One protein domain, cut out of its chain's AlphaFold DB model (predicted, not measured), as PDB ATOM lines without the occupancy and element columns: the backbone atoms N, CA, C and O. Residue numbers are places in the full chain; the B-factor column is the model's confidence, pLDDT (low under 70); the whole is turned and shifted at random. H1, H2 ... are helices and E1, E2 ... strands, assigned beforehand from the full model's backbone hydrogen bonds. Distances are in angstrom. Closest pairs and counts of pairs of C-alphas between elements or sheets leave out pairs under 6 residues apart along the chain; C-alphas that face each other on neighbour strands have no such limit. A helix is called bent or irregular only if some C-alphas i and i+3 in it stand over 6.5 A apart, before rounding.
ATOM      1  N   ARG A 262     148.949 124.766 166.059       82.94
ATOM      2  CA  ARG A 262     149.585 125.381 167.230       82.94
ATOM      3  C   ARG A 262     151.079 125.139 167.262       82.94
ATOM      4  O   ARG A 262     151.808 126.111 167.410       82.94
ATOM      5  N   PHE A 263     151.553 123.911 167.047       79.50
ATOM      6  CA  PHE A 263     152.995 123.652 166.972       79.50
ATOM      7  C   PHE A 263     153.670 124.573 165.941       79.50
ATOM      8  O   PHE A 263     154.629 125.280 166.259       79.50
ATOM      9  N   ASP A 264     153.105 124.659 164.735       83.94
ATOM     10  CA  ASP A 264     153.645 125.502 163.672       83.94
ATOM     11  C   ASP A 264     153.558 127.010 164.015       83.94
ATOM     12  O   ASP A 264     154.518 127.755 163.802       83.94
ATOM     13  N   ALA A 265     152.446 127.480 164.589       88.88
ATOM     14  CA  ALA A 265     152.220 128.898 164.888       88.88
ATOM     15  C   ALA A 265     152.909 129.415 166.167       88.88
ATOM     16  O   ALA A 265     153.266 130.595 166.243       88.88
ATOM     17  N   GLU A 266     153.045 128.564 167.183       85.25
ATOM     18  CA  GLU A 266     153.451 128.920 168.547       85.25
ATOM     19  C   GLU A 266     154.896 128.497 168.850       85.25
ATOM     20  O   GLU A 266     155.553 129.205 169.609       85.25
ATOM     21  N   ILE A 267     155.420 127.450 168.194       81.38
ATOM     22  CA  ILE A 267     156.808 126.972 168.348       81.38
ATOM     23  C   ILE A 267     157.644 127.235 167.084       81.38
ATOM     24  O   ILE A 267     158.691 127.882 167.153       81.38
ATOM     25  N   VAL A 268     157.192 126.778 165.908       81.81
ATOM     26  CA  VAL A 268     158.011 126.794 164.676       81.81
ATOM     27  C   VAL A 268     158.222 128.209 164.131       81.81
ATOM     28  O   VAL A 268     159.346 128.550 163.758       81.81
ATOM     29  N   LEU A 269     157.184 129.054 164.088       86.44
ATOM     30  CA  LEU A 269     157.322 130.439 163.616       86.44
ATOM     31  C   LEU A 269     158.238 131.305 164.505       86.44
ATOM     32  O   LEU A 269     159.106 131.969 163.932       86.44
ATOM     33  N   PRO A 270     158.124 131.311 165.852       84.12
ATOM     34  CA  PRO A 270     159.092 132.007 166.705       84.12
ATOM     35  C   PRO A 270     160.516 131.469 166.546       84.12
ATOM     36  O   PRO A 270     161.418 132.246 166.242       84.12
ATOM     37  N   ALA A 271     160.702 130.144 166.593       80.69
ATOM     38  CA  ALA A 271     162.015 129.532 166.399       80.69
ATOM     39  C   ALA A 271     162.625 129.846 165.019       80.69
ATOM     40  O   ALA A 271     163.846 129.888 164.885       80.69
ATOM     41  N   LEU A 272     161.805 130.105 163.991       82.06
ATOM     42  CA  LEU A 272     162.271 130.598 162.694       82.06
ATOM     43  C   LEU A 272     162.736 132.053 162.771       82.06
ATOM     44  O   LEU A 272     163.797 132.361 162.239       82.06
ATOM     45  N   CYS A 273     161.997 132.940 163.438       85.50
ATOM     46  CA  CYS A 273     162.450 134.313 163.673       85.50
ATOM     47  C   CYS A 273     163.797 134.338 164.417       85.50
ATOM     48  O   CYS A 273     164.723 135.009 163.959       85.50
ATOM     49  N   ASP A 274     163.943 133.536 165.473       81.31
ATOM     50  CA  ASP A 274     165.186 133.399 166.246       81.31
ATOM     51  C   ASP A 274     166.298 132.713 165.433       81.31
ATOM     52  O   ASP A 274     167.487 133.019 165.565       81.31
ATOM     53  N   ALA A 275     165.941 131.794 164.530       75.94
ATOM     54  CA  ALA A 275     166.896 131.197 163.606       75.94
ATOM     55  C   ALA A 275     167.488 132.233 162.648       75.94
ATOM     56  O   ALA A 275     168.708 132.267 162.466       75.94
ATOM     57  N   LEU A 276     166.627 133.085 162.088       80.38
ATOM     58  CA  LEU A 276     166.964 134.124 161.119       80.38
ATOM     59  C   LEU A 276     167.632 135.360 161.749       80.38
ATOM     60  O   LEU A 276     168.314 136.084 161.023       80.38
ATOM     61  N   ALA A 277     167.465 135.600 163.054       81.19
ATOM     62  CA  ALA A 277     168.060 136.733 163.770       81.19
ATOM     63  C   ALA A 277     169.604 136.714 163.768       81.19
ATOM     64  O   ALA A 277     170.221 137.762 163.591       81.19
ATOM     65  N   ASP A 278     170.220 135.532 163.869       77.00
ATOM     66  CA  ASP A 278     171.689 135.377 163.843       77.00
ATOM     67  C   ASP A 278     172.287 135.476 162.424       77.00
ATOM     68  O   ASP A 278     173.504 135.393 162.248       77.00
ATOM     69  N   LEU A 279     171.458 135.610 161.380       78.81
ATOM     70  CA  LEU A 279     171.939 135.742 160.006       78.81
ATOM     71  C   LEU A 279     172.217 137.216 159.658       78.81
ATOM     72  O   LEU A 279     171.443 138.094 160.046       78.81
ATOM     73  N   PRO A 280     173.252 137.519 158.843       78.56
ATOM     74  CA  PRO A 280     173.585 138.889 158.456       78.56
ATOM     75  C   PRO A 280     172.383 139.656 157.889       78.56
ATOM     76  O   PRO A 280     171.809 139.275 156.860       78.56
ATOM     77  N   ALA A 281     172.011 140.739 158.578       83.19
ATOM     78  CA  ALA A 281     170.745 141.437 158.393       83.19
ATOM     79  C   ALA A 281     170.484 141.828 156.929       83.19
ATOM     80  O   ALA A 281     171.272 142.518 156.284       83.19
ATOM     81  N   SER A 282     169.322 141.439 156.398       83.56
ATOM     82  CA  SER A 282     168.953 141.728 155.013       83.56
ATOM     83  C   SER A 282     167.473 142.074 154.860       83.56
ATOM     84  O   SER A 282     166.636 141.736 155.699       83.56
ATOM     85  N   ARG A 283     167.125 142.745 153.751       86.44
ATOM     86  CA  ARG A 283     165.729 143.072 153.405       86.44
ATOM     87  C   ARG A 283     164.856 141.814 153.274       86.44
ATOM     88  O   ARG A 283     163.660 141.897 153.530       86.44
ATOM     89  N   TRP A 284     165.440 140.680 152.878       87.44
ATOM     90  CA  TRP A 284     164.738 139.396 152.810       87.44
ATOM     91  C   TRP A 284     164.432 138.874 154.217       87.44
ATOM     92  O   TRP A 284     163.266 138.652 154.516       87.44
ATOM     93  N   LEU A 285     165.439 138.803 155.102       86.19
ATOM     94  CA  LEU A 285     165.269 138.335 156.487       86.19
ATOM     95  C   LEU A 285     164.185 139.124 157.228       86.19
ATOM     96  O   LEU A 285     163.259 138.519 157.757       86.19
ATOM     97  N   ARG A 286     164.241 140.465 157.179       87.44
ATOM     98  CA  ARG A 286     163.222 141.323 157.813       87.44
ATOM     99  C   ARG A 286     161.814 141.000 157.308       87.44
ATOM    100  O   ARG A 286     160.952 140.679 158.112       87.44
ATOM    101  N   LYS A 287     161.608 140.951 155.985       91.06
ATOM    102  CA  LYS A 287     160.307 140.589 155.392       91.06
ATOM    103  C   LYS A 287     159.826 139.188 155.792       91.06
ATOM    104  O   LYS A 287     158.626 139.001 155.964       91.06
ATOM    105  N   THR A 288     160.732 138.218 155.918       89.50
ATOM    106  CA  THR A 288     160.400 136.853 156.350       89.50
ATOM    107  C   THR A 288     159.957 136.838 157.817       89.50
ATOM    108  O   THR A 288     158.886 136.311 158.109       89.50
ATOM    109  N   CYS A 289     160.697 137.486 158.723       90.88
ATOM    110  CA  CYS A 289     160.313 137.590 160.136       90.88
ATOM    111  C   CYS A 289     159.024 138.410 160.331       90.88
ATOM    112  O   CYS A 289     158.147 138.002 161.088       90.88
ATOM    113  N   ASP A 290     158.845 139.517 159.602       93.06
ATOM    114  CA  ASP A 290     157.615 140.325 159.626       93.06
ATOM    115  C   ASP A 290     156.387 139.498 159.207       93.06
ATOM    116  O   ASP A 290     155.315 139.606 159.810       93.06
ATOM    117  N   ALA A 291     156.535 138.646 158.185       94.19
ATOM    118  CA  ALA A 291     155.483 137.743 157.727       94.19
ATOM    119  C   ALA A 291     155.170 136.648 158.761       94.19
ATOM    120  O   ALA A 291     153.997 136.449 159.084       94.19
ATOM    121  N   ALA A 292     156.194 136.000 159.327       93.06
ATOM    122  CA  ALA A 292     156.048 135.003 160.389       93.06
ATOM    123  C   ALA A 292     155.337 135.589 161.624       93.06
ATOM    124  O   ALA A 292     154.298 135.085 162.054       93.06
ATOM    125  N   ASN A 293     155.817 136.730 162.125       93.50
ATOM    126  CA  ASN A 293     155.231 137.442 163.262       93.50
ATOM    127  C   ASN A 293     153.795 137.909 162.977       93.50
ATOM    128  O   ASN A 293     152.935 137.876 163.863       93.50
ATOM    129  N   LYS A 294     153.488 138.320 161.737       95.69
ATOM    130  CA  LYS A 294     152.116 138.646 161.323       95.69
ATOM    131  C   LYS A 294     151.207 137.418 161.387       95.69
ATOM    132  O   LYS A 294     150.117 137.542 161.942       95.69
ATOM    133  N   LEU A 295     151.635 136.272 160.855       95.69
ATOM    134  CA  LEU A 295     150.857 135.030 160.863       95.69
ATOM    135  C   LEU A 295     150.593 134.541 162.294       95.69
ATOM    136  O   LEU A 295     149.431 134.385 162.670       95.69
ATOM    137  N   ALA A 296     151.636 134.424 163.123       92.88
ATOM    138  CA  ALA A 296     151.514 134.023 164.527       92.88
ATOM    139  C   ALA A 296     150.570 134.951 165.319       92.88
ATOM    140  O   ALA A 296     149.724 134.490 166.084       92.88
ATOM    141  N   ARG A 297     150.638 136.271 165.092       94.56
ATOM    142  CA  ARG A 297     149.734 137.251 165.723       94.56
ATOM    143  C   ARG A 297     148.277 137.104 165.273       94.56
ATOM    144  O   ARG A 297     147.380 137.247 166.104       94.56
ATOM    145  N   VAL A 298     148.015 136.854 163.986       95.06
ATOM    146  CA  VAL A 298     146.644 136.627 163.487       95.06
ATOM    147  C   VAL A 298     146.080 135.324 164.058       95.06
ATOM    148  O   VAL A 298     144.940 135.319 164.532       95.06
ATOM    149  N   TYR A 299     146.891 134.262 164.094       93.25
ATOM    150  CA  TYR A 299     146.532 132.991 164.718       93.25
ATOM    151  C   TYR A 299     146.156 133.195 166.195       93.25
ATOM    152  O   TYR A 299     144.995 133.016 166.559       93.25
ATOM    153  N   ARG A 300     147.073 133.718 167.023       91.25
ATOM    154  CA  ARG A 300     146.825 133.996 168.453       91.25
ATOM    155  C   ARG A 300     145.586 134.866 168.686       91.25
ATOM    156  O   ARG A 300     144.784 134.551 169.560       91.25
ATOM    157  N   LYS A 301     145.369 135.923 167.888       93.75
ATOM    158  CA  LYS A 301     144.177 136.788 168.009       93.75
ATOM    159  C   LYS A 301     142.876 136.032 167.722       93.75
ATOM    160  O   LYS A 301     141.885 136.245 168.417       93.75
ATOM    161  N   SER A 302     142.859 135.184 166.695       91.19
ATOM    162  CA  SER A 302     141.666 134.417 166.314       91.19
ATOM    163  C   SER A 302     141.397 133.241 167.261       91.19
ATOM    164  O   SER A 302     140.241 133.001 167.600       91.19
ATOM    165  N   THR A 303     142.439 132.598 167.790       87.12
ATOM    166  CA  THR A 303     142.348 131.604 168.872       87.12
ATOM    167  C   THR A 303     141.859 132.226 170.180       87.12
ATOM    168  O   THR A 303     140.924 131.708 170.779       87.12
ATOM    169  N   ALA A 304     142.372 133.392 170.587       87.94
ATOM    170  CA  ALA A 304     141.869 134.107 171.765       87.94
ATOM    171  C   ALA A 304     140.396 134.539 171.620       87.94
ATOM    172  O   ALA A 304     139.643 134.500 172.590       87.94
ATOM    173  N   ALA A 305     139.963 134.920 170.413       88.50
ATOM    174  CA  ALA A 305     138.554 135.197 170.137       88.50
ATOM    175  C   ALA A 305     137.681 133.932 170.227       88.50
ATOM    176  O   ALA A 305     136.568 134.011 170.735       88.50
ATOM    177  N   MET A 306     138.183 132.776 169.776       83.25
ATOM    178  CA  MET A 306     137.477 131.498 169.906       83.25
ATOM    179  C   MET A 306     137.367 131.071 171.375       83.25
ATOM    180  O   MET A 306     136.271 130.769 171.827       83.25
ATOM    181  N   ARG A 307     138.465 131.144 172.145       80.31
ATOM    182  CA  ARG A 307     138.480 130.846 173.591       80.31
ATOM    183  C   ARG A 307     137.443 131.660 174.373       80.31
ATOM    184  O   ARG A 307     136.783 131.098 175.231       80.31
ATOM    185  N   ARG A 308     137.252 132.948 174.049       83.25
ATOM    186  CA  ARG A 308     136.202 133.788 174.663       83.25
ATOM    187  C   ARG A 308     134.794 133.296 174.333       83.25
ATOM    188  O   ARG A 308     134.023 133.044 175.243       83.25
ATOM    189  N   LEU A 309     134.498 133.084 173.047       76.88
ATOM    190  CA  LEU A 309     133.186 132.576 172.625       76.88
ATOM    191  C   LEU A 309     132.838 131.228 173.269       76.88
ATOM    192  O   LEU A 309     131.669 130.969 173.510       76.88
ATOM    193  N   VAL A 310     133.839 130.381 173.518       72.19
ATOM    194  CA  VAL A 310     133.670 129.088 174.193       72.19
ATOM    195  C   VAL A 310     133.467 129.257 175.697       72.19
ATOM    196  O   VAL A 310     132.594 128.607 176.255       72.19
ATOM    197  N   ALA A 311     134.241 130.127 176.355       69.56
ATOM    198  CA  ALA A 311     134.119 130.373 177.792       69.56
ATOM    199  C   ALA A 311     132.744 130.942 178.186       69.56
ATOM    200  O   ALA A 311     132.235 130.623 179.257       69.56
ATOM    201  N   ASP A 312     132.141 131.746 177.304       67.62
ATOM    202  CA  ASP A 312     130.822 132.355 177.506       67.62
ATOM    203  C   ASP A 312     129.653 131.441 177.058       67.62
ATOM    204  O   ASP A 312     128.487 131.815 177.205       67.62
ATOM    205  N   ALA A 313     129.931 130.266 176.476       62.59
ATOM    206  CA  ALA A 313     128.915 129.377 175.913       62.59
ATOM    207  C   ALA A 313     128.545 128.210 176.851       62.59
ATOM    208  O   ALA A 313     129.423 127.601 177.464       62.59
ATOM    209  N   PRO A 314     127.259 127.816 176.907       60.69
ATOM    210  CA  PRO A 314     126.862 126.526 177.464       60.69
ATOM    211  C   PRO A 314     127.588 125.373 176.753       60.69
ATOM    212  O   PRO A 314     127.730 125.390 175.527       60.69
ATOM    213  N   ARG A 315     128.040 124.364 177.514       54.41
ATOM    214  CA  ARG A 315     128.848 123.242 176.989       54.41
ATOM    215  C   ARG A 315     128.120 122.428 175.899       54.41
ATOM    216  O   ARG A 315     128.771 121.723 175.141       54.41
ATOM    217  N   ASP A 316     126.791 122.518 175.820       52.47
ATOM    218  CA  ASP A 316     125.911 121.803 174.885       52.47
ATOM    219  C   ASP A 316     125.642 122.571 173.574       52.47
ATOM    220  O   ASP A 316     124.979 122.061 172.667       52.47
ATOM    221  N   VAL A 317     126.167 123.794 173.437       59.06
ATOM    222  CA  VAL A 317     125.918 124.667 172.282       59.06
ATOM    223  C   VAL A 317     127.125 124.699 171.343       59.06
ATOM    224  O   VAL A 317     128.217 125.124 171.710       59.06
ATOM    225  N   ARG A 318     126.913 124.345 170.066       63.41
ATOM    226  CA  ARG A 318     127.932 124.468 169.002       63.41
ATOM    227  C   ARG A 318     128.332 125.940 168.789       63.41
ATOM    228  O   ARG A 318     127.656 126.693 168.086       63.41
ATOM    229  N   VAL A 319     129.469 126.336 169.362       58.25
ATOM    230  CA  VAL A 319     129.918 127.740 169.499       58.25
ATOM    231  C   VAL A 319     130.256 128.425 168.169       58.25
ATOM    232  O   VAL A 319     129.988 129.613 167.981       58.25
ATOM    233  N   CYS A 320     130.867 127.709 167.218       68.12
ATOM    234  CA  CYS A 320     131.210 128.279 165.913       68.12
ATOM    235  C   CYS A 320     131.341 127.208 164.819       68.12
ATOM    236  O   CYS A 320     132.167 126.296 164.912       68.12
ATOM    237  N   SER A 321     130.579 127.355 163.730       76.31
ATOM    238  CA  SER A 321     130.736 126.516 162.536       76.31
ATOM    239  C   SER A 321     132.013 126.868 161.765       76.31
ATOM    240  O   SER A 321     132.415 128.030 161.715       76.31
ATOM    241  N   TYR A 322     132.624 125.888 161.088       77.56
ATOM    242  CA  TYR A 322     133.900 126.063 160.368       77.56
ATOM    243  C   TYR A 322     133.917 127.210 159.340       77.56
ATOM    244  O   TYR A 322     134.981 127.735 159.022       77.56
ATOM    245  N   ARG A 323     132.750 127.621 158.820       81.94
ATOM    246  CA  ARG A 323     132.612 128.726 157.851       81.94
ATOM    247  C   ARG A 323     132.563 130.113 158.501       81.94
ATOM    248  O   ARG A 323     132.780 131.110 157.813       81.94
ATOM    249  N   ARG A 324     132.268 130.211 159.800       84.00
ATOM    250  CA  ARG A 324     132.091 131.484 160.515       84.00
ATOM    251  C   ARG A 324     133.371 131.909 161.234       84.00
ATOM    252  O   ARG A 324     134.225 131.097 161.574       84.00
ATOM    253  N   LYS A 325     133.514 133.219 161.449       87.50
ATOM    254  CA  LYS A 325     134.590 133.770 162.282       87.50
ATOM    255  C   LYS A 325     134.268 133.497 163.761       87.50
ATOM    256  O   LYS A 325     133.096 133.585 164.116       87.50
ATOM    257  N   PRO A 326     135.275 133.222 164.611       86.94
ATOM    258  CA  PRO A 326     136.710 133.241 164.317       86.94
ATOM    259  C   PRO A 326     137.256 131.953 163.674       86.94
ATOM    260  O   PRO A 326     138.322 132.027 163.062       86.94
ATOM    261  N   ARG A 327     136.541 130.817 163.741       85.12
ATOM    262  CA  ARG A 327     137.005 129.484 163.290       85.12
ATOM    263  C   ARG A 327     137.531 129.482 161.843       85.12
ATOM    264  O   ARG A 327     138.667 129.083 161.613       85.12
ATOM    265  N   SER A 328     136.807 130.079 160.893       87.81
ATOM    266  CA  SER A 328     137.260 130.189 159.491       87.81
ATOM    267  C   SER A 328     138.523 131.038 159.299       87.81
ATOM    268  O   SER A 328     139.318 130.781 158.399       87.81
ATOM    269  N   THR A 329     138.751 132.039 160.159       90.75
ATOM    270  CA  THR A 329     139.987 132.842 160.140       90.75
ATOM    271  C   THR A 329     141.166 132.065 160.719       90.75
ATOM    272  O   THR A 329     142.276 132.215 160.208       90.75
ATOM    273  N   ARG A 330     140.940 131.206 161.724       89.75
ATOM    274  CA  ARG A 330     141.969 130.298 162.258       89.75
ATOM    275  C   ARG A 330     142.452 129.365 161.150       89.75
ATOM    276  O   ARG A 330     143.632 129.406 160.822       89.75
ATOM    277  N   TYR A 331     141.545 128.657 160.473       89.31
ATOM    278  CA  TYR A 331     141.900 127.736 159.384       89.31
ATOM    279  C   TYR A 331     142.591 128.423 158.201       89.31
ATOM    280  O   TYR A 331     143.669 127.997 157.801       89.31
ATOM    281  N   ALA A 332     142.070 129.556 157.714       91.62
ATOM    282  CA  ALA A 332     142.753 130.328 156.671       91.62
ATOM    283  C   ALA A 332     144.169 130.782 157.091       91.62
ATOM    284  O   ALA A 332     145.069 130.873 156.258       91.62
ATOM    285  N   THR A 333     144.387 131.039 158.387       93.94
ATOM    286  CA  THR A 333     145.719 131.359 158.918       93.94
ATOM    287  C   THR A 333     146.605 130.118 159.000       93.94
ATOM    288  O   THR A 333     147.763 130.208 158.616       93.94
ATOM    289  N   LEU A 334     146.087 128.965 159.434       91.69
ATOM    290  CA  LEU A 334     146.846 127.710 159.486       91.69
ATOM    291  C   LEU A 334     147.294 127.245 158.091       91.69
ATOM    292  O   LEU A 334     148.460 126.894 157.927       91.69
ATOM    293  N   ALA A 335     146.434 127.352 157.072       91.38
ATOM    294  CA  ALA A 335     146.822 127.125 155.675       91.38
ATOM    295  C   ALA A 335     147.954 128.079 155.246       91.38
ATOM    296  O   ALA A 335     148.984 127.644 154.739       91.38
ATOM    297  N   ALA A 336     147.827 129.378 155.544       93.94
ATOM    298  CA  ALA A 336     148.866 130.357 155.224       93.94
ATOM    299  C   ALA A 336     150.190 130.130 155.989       93.94
ATOM    300  O   ALA A 336     151.256 130.472 155.476       93.94
ATOM    301  N   ILE A 337     150.145 129.554 157.196       92.69
ATOM    302  CA  ILE A 337     151.325 129.130 157.969       92.69
ATOM    303  C   ILE A 337     151.972 127.902 157.327       92.69
ATOM    304  O   ILE A 337     153.191 127.886 157.142       92.69
ATOM    305  N   TYR A 338     151.172 126.919 156.914       88.81
ATOM    306  CA  TYR A 338     151.657 125.754 156.183       88.81
ATOM    307  C   TYR A 338     152.360 126.168 154.877       88.81
ATOM    308  O   TYR A 338     153.518 125.806 154.647       88.81
ATOM    309  N   ASP A 339     151.721 127.023 154.075       90.38
ATOM    310  CA  ASP A 339     152.282 127.580 152.839       90.38
ATOM    311  C   ASP A 339     153.547 128.409 153.082       90.38
ATOM    312  O   ASP A 339     154.413 128.541 152.209       90.38
ATOM    313  N   PHE A 340     153.657 129.032 154.254       90.88
ATOM    314  CA  PHE A 340     154.835 129.789 154.649       90.88
ATOM    315  C   PHE A 340     156.020 128.873 154.973       90.88
ATOM    316  O   PHE A 340     157.126 129.119 154.489       90.88
ATOM    317  N   LEU A 341     155.788 127.803 155.733       85.31
ATOM    318  CA  LEU A 341     156.830 126.911 156.244       85.31
ATOM    319  C   LEU A 341     157.261 125.817 155.254       85.31
ATOM    320  O   LEU A 341     158.463 125.555 155.127       85.31
ATOM    321  N   TYR A 342     156.309 125.171 154.571       82.38
ATOM    322  CA  TYR A 342     156.523 123.881 153.898       82.38
ATOM    323  C   TYR A 342     156.562 123.938 152.372       82.38
ATOM    324  O   TYR A 342     157.181 123.063 151.763       82.38
ATOM    325  N   LEU A 343     155.968 124.954 151.742       83.00
ATOM    326  CA  LEU A 343     156.074 125.120 150.292       83.00
ATOM    327  C   LEU A 343     157.424 125.751 149.891       83.00
ATOM    328  O   LEU A 343     157.944 126.603 150.619       83.00
ATOM    329  N   PRO A 344     158.016 125.367 148.740       80.19
ATOM    330  CA  PRO A 344     159.280 125.935 148.278       80.19
ATOM    331  C   PRO A 344     159.196 127.448 148.051       80.19
ATOM    332  O   PRO A 344     158.332 127.938 147.324       80.19
ATOM    333  N   ARG A 345     160.140 128.190 148.632       79.81
ATOM    334  CA  ARG A 345     160.266 129.646 148.490       79.81
ATOM    335  C   ARG A 345     161.653 130.017 147.991       79.81
ATOM    336  O   ARG A 345     162.614 129.279 148.174       79.81
ATOM    337  N   ASP A 346     161.740 131.188 147.377       81.81
ATOM    338  CA  ASP A 346     162.987 131.812 146.943       81.81
ATOM    339  C   ASP A 346     163.825 132.261 148.157       81.81
ATOM    340  O   ASP A 346     163.592 133.336 148.728       81.81
ATOM    341  N   ILE A 347     164.819 131.458 148.542       79.31
ATOM    342  CA  ILE A 347     165.776 131.769 149.613       79.31
ATOM    343  C   ILE A 347     167.109 132.216 148.983       79.31
ATOM    344  O   ILE A 347     167.630 131.510 148.118       79.31
ATOM    345  N   PRO A 348     167.709 133.357 149.375       78.12
ATOM    346  CA  PRO A 348     169.047 133.728 148.913       78.12
ATOM    347  C   PRO A 348     170.087 132.698 149.381       78.12
ATOM    348  O   PRO A 348     170.168 132.426 150.577       78.12
ATOM    349  N   SER A 349     170.906 132.163 148.470       74.81
ATOM    350  CA  SER A 349     171.842 131.049 148.726       74.81
ATOM    351  C   SER A 349     172.749 131.252 149.939       74.81
ATOM    352  O   SER A 349     172.958 130.327 150.711       74.81
ATOM    353  N   ARG A 350     173.220 132.485 150.162       70.69
ATOM    354  CA  ARG A 350     174.029 132.900 151.325       70.69
ATOM    355  C   ARG A 350     173.376 132.667 152.699       70.69
ATOM    356  O   ARG A 350     174.041 132.825 153.715       70.69
ATOM    357  N   HIS A 351     172.076 132.381 152.740       65.44
ATOM    358  CA  HIS A 351     171.316 132.069 153.954       65.44
ATOM    359  C   HIS A 351     170.972 130.569 154.059       65.44
ATOM    360  O   HIS A 351     170.243 130.179 154.965       65.44
ATOM    361  N   VAL A 352     171.486 129.725 153.155       61.94
ATOM    362  CA  VAL A 352     171.274 128.271 153.138       61.94
ATOM    363  C   VAL A 352     172.612 127.559 153.313       61.94
ATOM    364  O   VAL A 352     173.543 127.772 152.539       61.94
ATOM    365  N   CYS A 353     172.718 126.671 154.303       55.28
ATOM    366  CA  CYS A 353     173.903 125.828 154.434       55.28
ATOM    367  C   CYS A 353     173.848 124.711 153.378       55.28
ATOM    368  O   CYS A 353     173.085 123.758 153.513       55.28
ATOM    369  N   ARG A 374     169.322 132.374 143.972       77.69
ATOM    370  CA  ARG A 374     168.203 131.959 144.821       77.69
ATOM    371  C   ARG A 374     167.977 130.464 144.703       77.69
ATOM    372  O   ARG A 374     167.943 129.924 143.603       77.69
ATOM    373  N   ILE A 375     167.791 129.819 145.845       79.62
ATOM    374  CA  ILE A 375     167.478 128.401 145.956       79.62
ATOM    375  C   ILE A 375     165.995 128.293 146.301       79.62
ATOM    376  O   ILE A 375     165.537 128.937 147.247       79.62
ATOM    377  N   LYS A 376     165.249 127.477 145.553       80.12
ATOM    378  CA  LYS A 376     163.874 127.119 145.915       80.12
ATOM    379  C   LYS A 376     163.905 126.031 146.980       80.12
ATOM    380  O   LYS A 376     164.175 124.874 146.672       80.12
ATOM    381  N   ALA A 377     163.626 126.400 148.224       73.25
ATOM    382  CA  ALA A 377     163.543 125.460 149.336       73.25
ATOM    383  C   ALA A 377     162.452 125.882 150.337       73.25
ATOM    384  O   ALA A 377     162.146 127.071 150.445       73.25
ATOM    385  N   PRO A 378     161.838 124.934 151.064       77.19
ATOM    386  CA  PRO A 378     160.938 125.252 152.171       77.19
ATOM    387  C   PRO A 378     161.662 125.953 153.329       77.19
ATOM    388  O   PRO A 378     162.792 125.584 153.662       77.19
ATOM    389  N   LEU A 379     161.005 126.911 153.993       77.44
ATOM    390  CA  LEU A 379     161.605 127.648 155.116       77.44
ATOM    391  C   LEU A 379     161.885 126.757 156.333       77.44
ATOM    392  O   LEU A 379     162.873 127.000 157.026       77.44
ATOM    393  N   TYR A 380     161.104 125.691 156.562       72.38
ATOM    394  CA  TYR A 380     161.355 124.769 157.680       72.38
ATOM    395  C   TYR A 380     162.757 124.129 157.624       72.38
ATOM    396  O   TYR A 380     163.308 123.768 158.661       72.38
ATOM    397  N   ARG A 381     163.383 124.024 156.439       70.81
ATOM    398  CA  ARG A 381     164.747 123.480 156.308       70.81
ATOM    399  C   ARG A 381     165.818 124.362 156.953       70.81
ATOM    400  O   ARG A 381     166.871 123.844 157.303       70.81
ATOM    401  N   LEU A 382     165.550 125.653 157.169       67.88
ATOM    402  CA  LEU A 382     166.461 126.562 157.880       67.88
ATOM    403  C   LEU A 382     166.497 126.305 159.399       67.88
ATOM    404  O   LEU A 382     167.397 126.780 160.086       67.88
ATOM    405  N   LEU A 383     165.533 125.544 159.927       63.38
ATOM    406  CA  LEU A 383     165.402 125.246 161.354       63.38
ATOM    407  C   LEU A 383     166.217 124.032 161.808       63.38
ATOM    408  O   LEU A 383     166.431 123.864 163.010       63.38
ATOM    409  N   SER A 384     166.653 123.191 160.864       54.72
ATOM    410  CA  SER A 384     167.170 121.834 161.096       54.72
ATOM    411  C   SER A 384     168.242 121.752 162.185       54.72
ATOM    412  O   SER A 384     168.221 120.817 162.977       54.72
ATOM    413  N   ARG A 385     169.147 122.736 162.263       50.53
ATOM    414  CA  ARG A 385     170.260 122.764 163.230       50.53
ATOM    415  C   ARG A 385     169.929 123.497 164.536       50.53
ATOM    416  O   ARG A 385     170.447 123.127 165.585       50.53
ATOM    417  N   LYS A 386     169.048 124.507 164.506       46.50
ATOM    418  CA  LYS A 386     168.714 125.335 165.684       46.50
ATOM    419  C   LYS A 386     167.572 124.782 166.531       46.50
ATOM    420  O   LYS A 386     167.682 124.828 167.753       46.50
ATOM    421  N   LEU A 387     166.536 124.179 165.934       46.75
ATOM    422  CA  LEU A 387     165.510 123.468 166.714       46.75
ATOM    423  C   LEU A 387     166.129 122.323 167.530       46.75
ATOM    424  O   LEU A 387     165.773 122.147 168.687       46.75
ATOM    425  N   GLN A 388     167.142 121.634 166.989       44.84
ATOM    426  CA  GLN A 388     167.932 120.636 167.727       44.84
ATOM    427  C   GLN A 388     168.687 121.211 168.937       44.84
ATOM    428  O   GLN A 388     169.026 120.462 169.849       44.84
ATOM    429  N   THR A 389     168.987 122.515 168.949       41.19
ATOM    430  CA  THR A 389     169.641 123.181 170.088       41.19
ATOM    431  C   THR A 389     168.618 123.736 171.079       41.19
ATOM    432  O   THR A 389     168.873 123.730 172.280       41.19
ATOM    433  N   HIS A 390     167.462 124.211 170.600       37.88
ATOM    434  CA  HIS A 390     166.427 124.795 171.454       37.88
ATOM    435  C   HIS A 390     165.572 123.732 172.163       37.88
ATOM    436  O   HIS A 390     165.286 123.892 173.344       37.88
ATOM    437  N   ALA A 391     165.278 122.606 171.501       35.31
ATOM    438  CA  ALA A 391     164.624 121.424 172.084       35.31
ATOM    439  C   ALA A 391     165.557 120.569 172.979       35.31
ATOM    440  O   ALA A 391     165.265 119.417 173.270       35.31
ATOM    441  N   ARG A 392     166.724 121.114 173.354       34.72
ATOM    442  CA  ARG A 392     167.604 120.615 174.430       34.72
ATOM    443  C   ARG A 392     167.680 121.585 175.621       34.72
ATOM    444  O   ARG A 392     168.445 121.344 176.549       34.72
TER     445      ARG A 392
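AT A GLANCE: This is residues 262 to 353 and 374 to 392 of the 394 residues of an uncharacterized protein of Thecamonas trahens ATCC 50062 (UniProt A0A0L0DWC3). A long helix, H2, has two shorter helices, H1 and H3, running back along it in an elongated up-and-down bundle, each of the three running against the one before it. At one end of the bundle lie a small ribbon of two strands, E1 and E2, and the short helix H4, which packs on H1; at the other end a long loop joins H2 to H3, and its residues 312 to 317 stick out. The printed part has 111 residues, with named elements in the order H1, H2, H3, E1, E2, H4, H5; the two strands are antiparallel and the class is mostly helix. The whole is loose, with a radius of gyration of the C-alphas of 16.7 A, and spans 54 by 30 by 19 A.

IN THESE COORDINATES: H1 is residues 262 to 277, 22.0 A long, beginning at C-alpha 262 (149.585, 125.381, 167.230). It has a kink of 28 degrees near residue 269; it is neither bent nor irregular, but only just, as C-alphas 266 and 269 are 6.5 A apart. H2, residues 283 to 311, measures 41.9 A and ends at C-alpha 311 (134.119, 130.373, 177.792). H3 is residues 327 to 341, 21.2 A. E1 is residues 345 to 348, E2 residues 374 to 377, H4 residues 379 to 383 and H5 residues 387 to 390, ending at C-alpha 390 (166.427, 124.795, 171.454).

HOW THE PARTS SIT: H1 and H3 are the hub, touching three helices each. H1 and H2, a helical hairpin, touch at a shallow tilt of 25 degrees, opposite ways; their closest C-alphas, Ala 265 and Ala 296, are 5.2 A apart. H2 and H3, also a helical hairpin, touch at a shallow tilt of 26 degrees, opposite ways, closest at the C-alphas of Ser 302 and Arg 330, 5.8 A. H1, with residues 264 to 265 alone, touches residues 334 to 338 of H3 at a steep tilt of 39 degrees, the same way; the closest C-alphas, Ala 265 and Ile 337, are 7.0 A apart. Helix packing is mostly aligned, but only just: 2 of 3 pairs are at a shallow tilt. H4 touches residues 271 to 275 of H1, closest at the C-alphas of Leu 272 and Leu 383, 6.3 A. H3, with residues 340 to 341, and H4 only just touch, with 3 pairs of C-alphas within 8 A, the closest Leu 341 and Leu 379, 5.0 A. H5 is close to but not clearly touching H1, and meets H4 only through their link. E1 and E2 are antiparallel neighbours, with N 347 and O 375 at 2.9 A and N 375 and O 347 at 2.8 A, within hydrogen-bond range. H2 and E1 are near each other; H2 and E2 are apart. Every O i to N i+4 pair is within hydrogen-bond range in H2 and H3, against 9 of 12 in H1 and 0 of 1 in H4, where 2 of 2 O i to N i+3 pairs are; H5 is too short for an i+4 pair.

THE WHOLE: The C-alphas farthest apart, those of Asp 316 and Arg 350, are 54.7 A apart. Residues 354 to 373 are not printed; C-alphas 353 and 374 are 12.7 A apart across the cut. The link from H2 to H3, residues 312 to 326, is long. Mean pLDDT of the printed part is 78.4, under 70 in residues 311 to 320, 351 to 353 and 382 to 392.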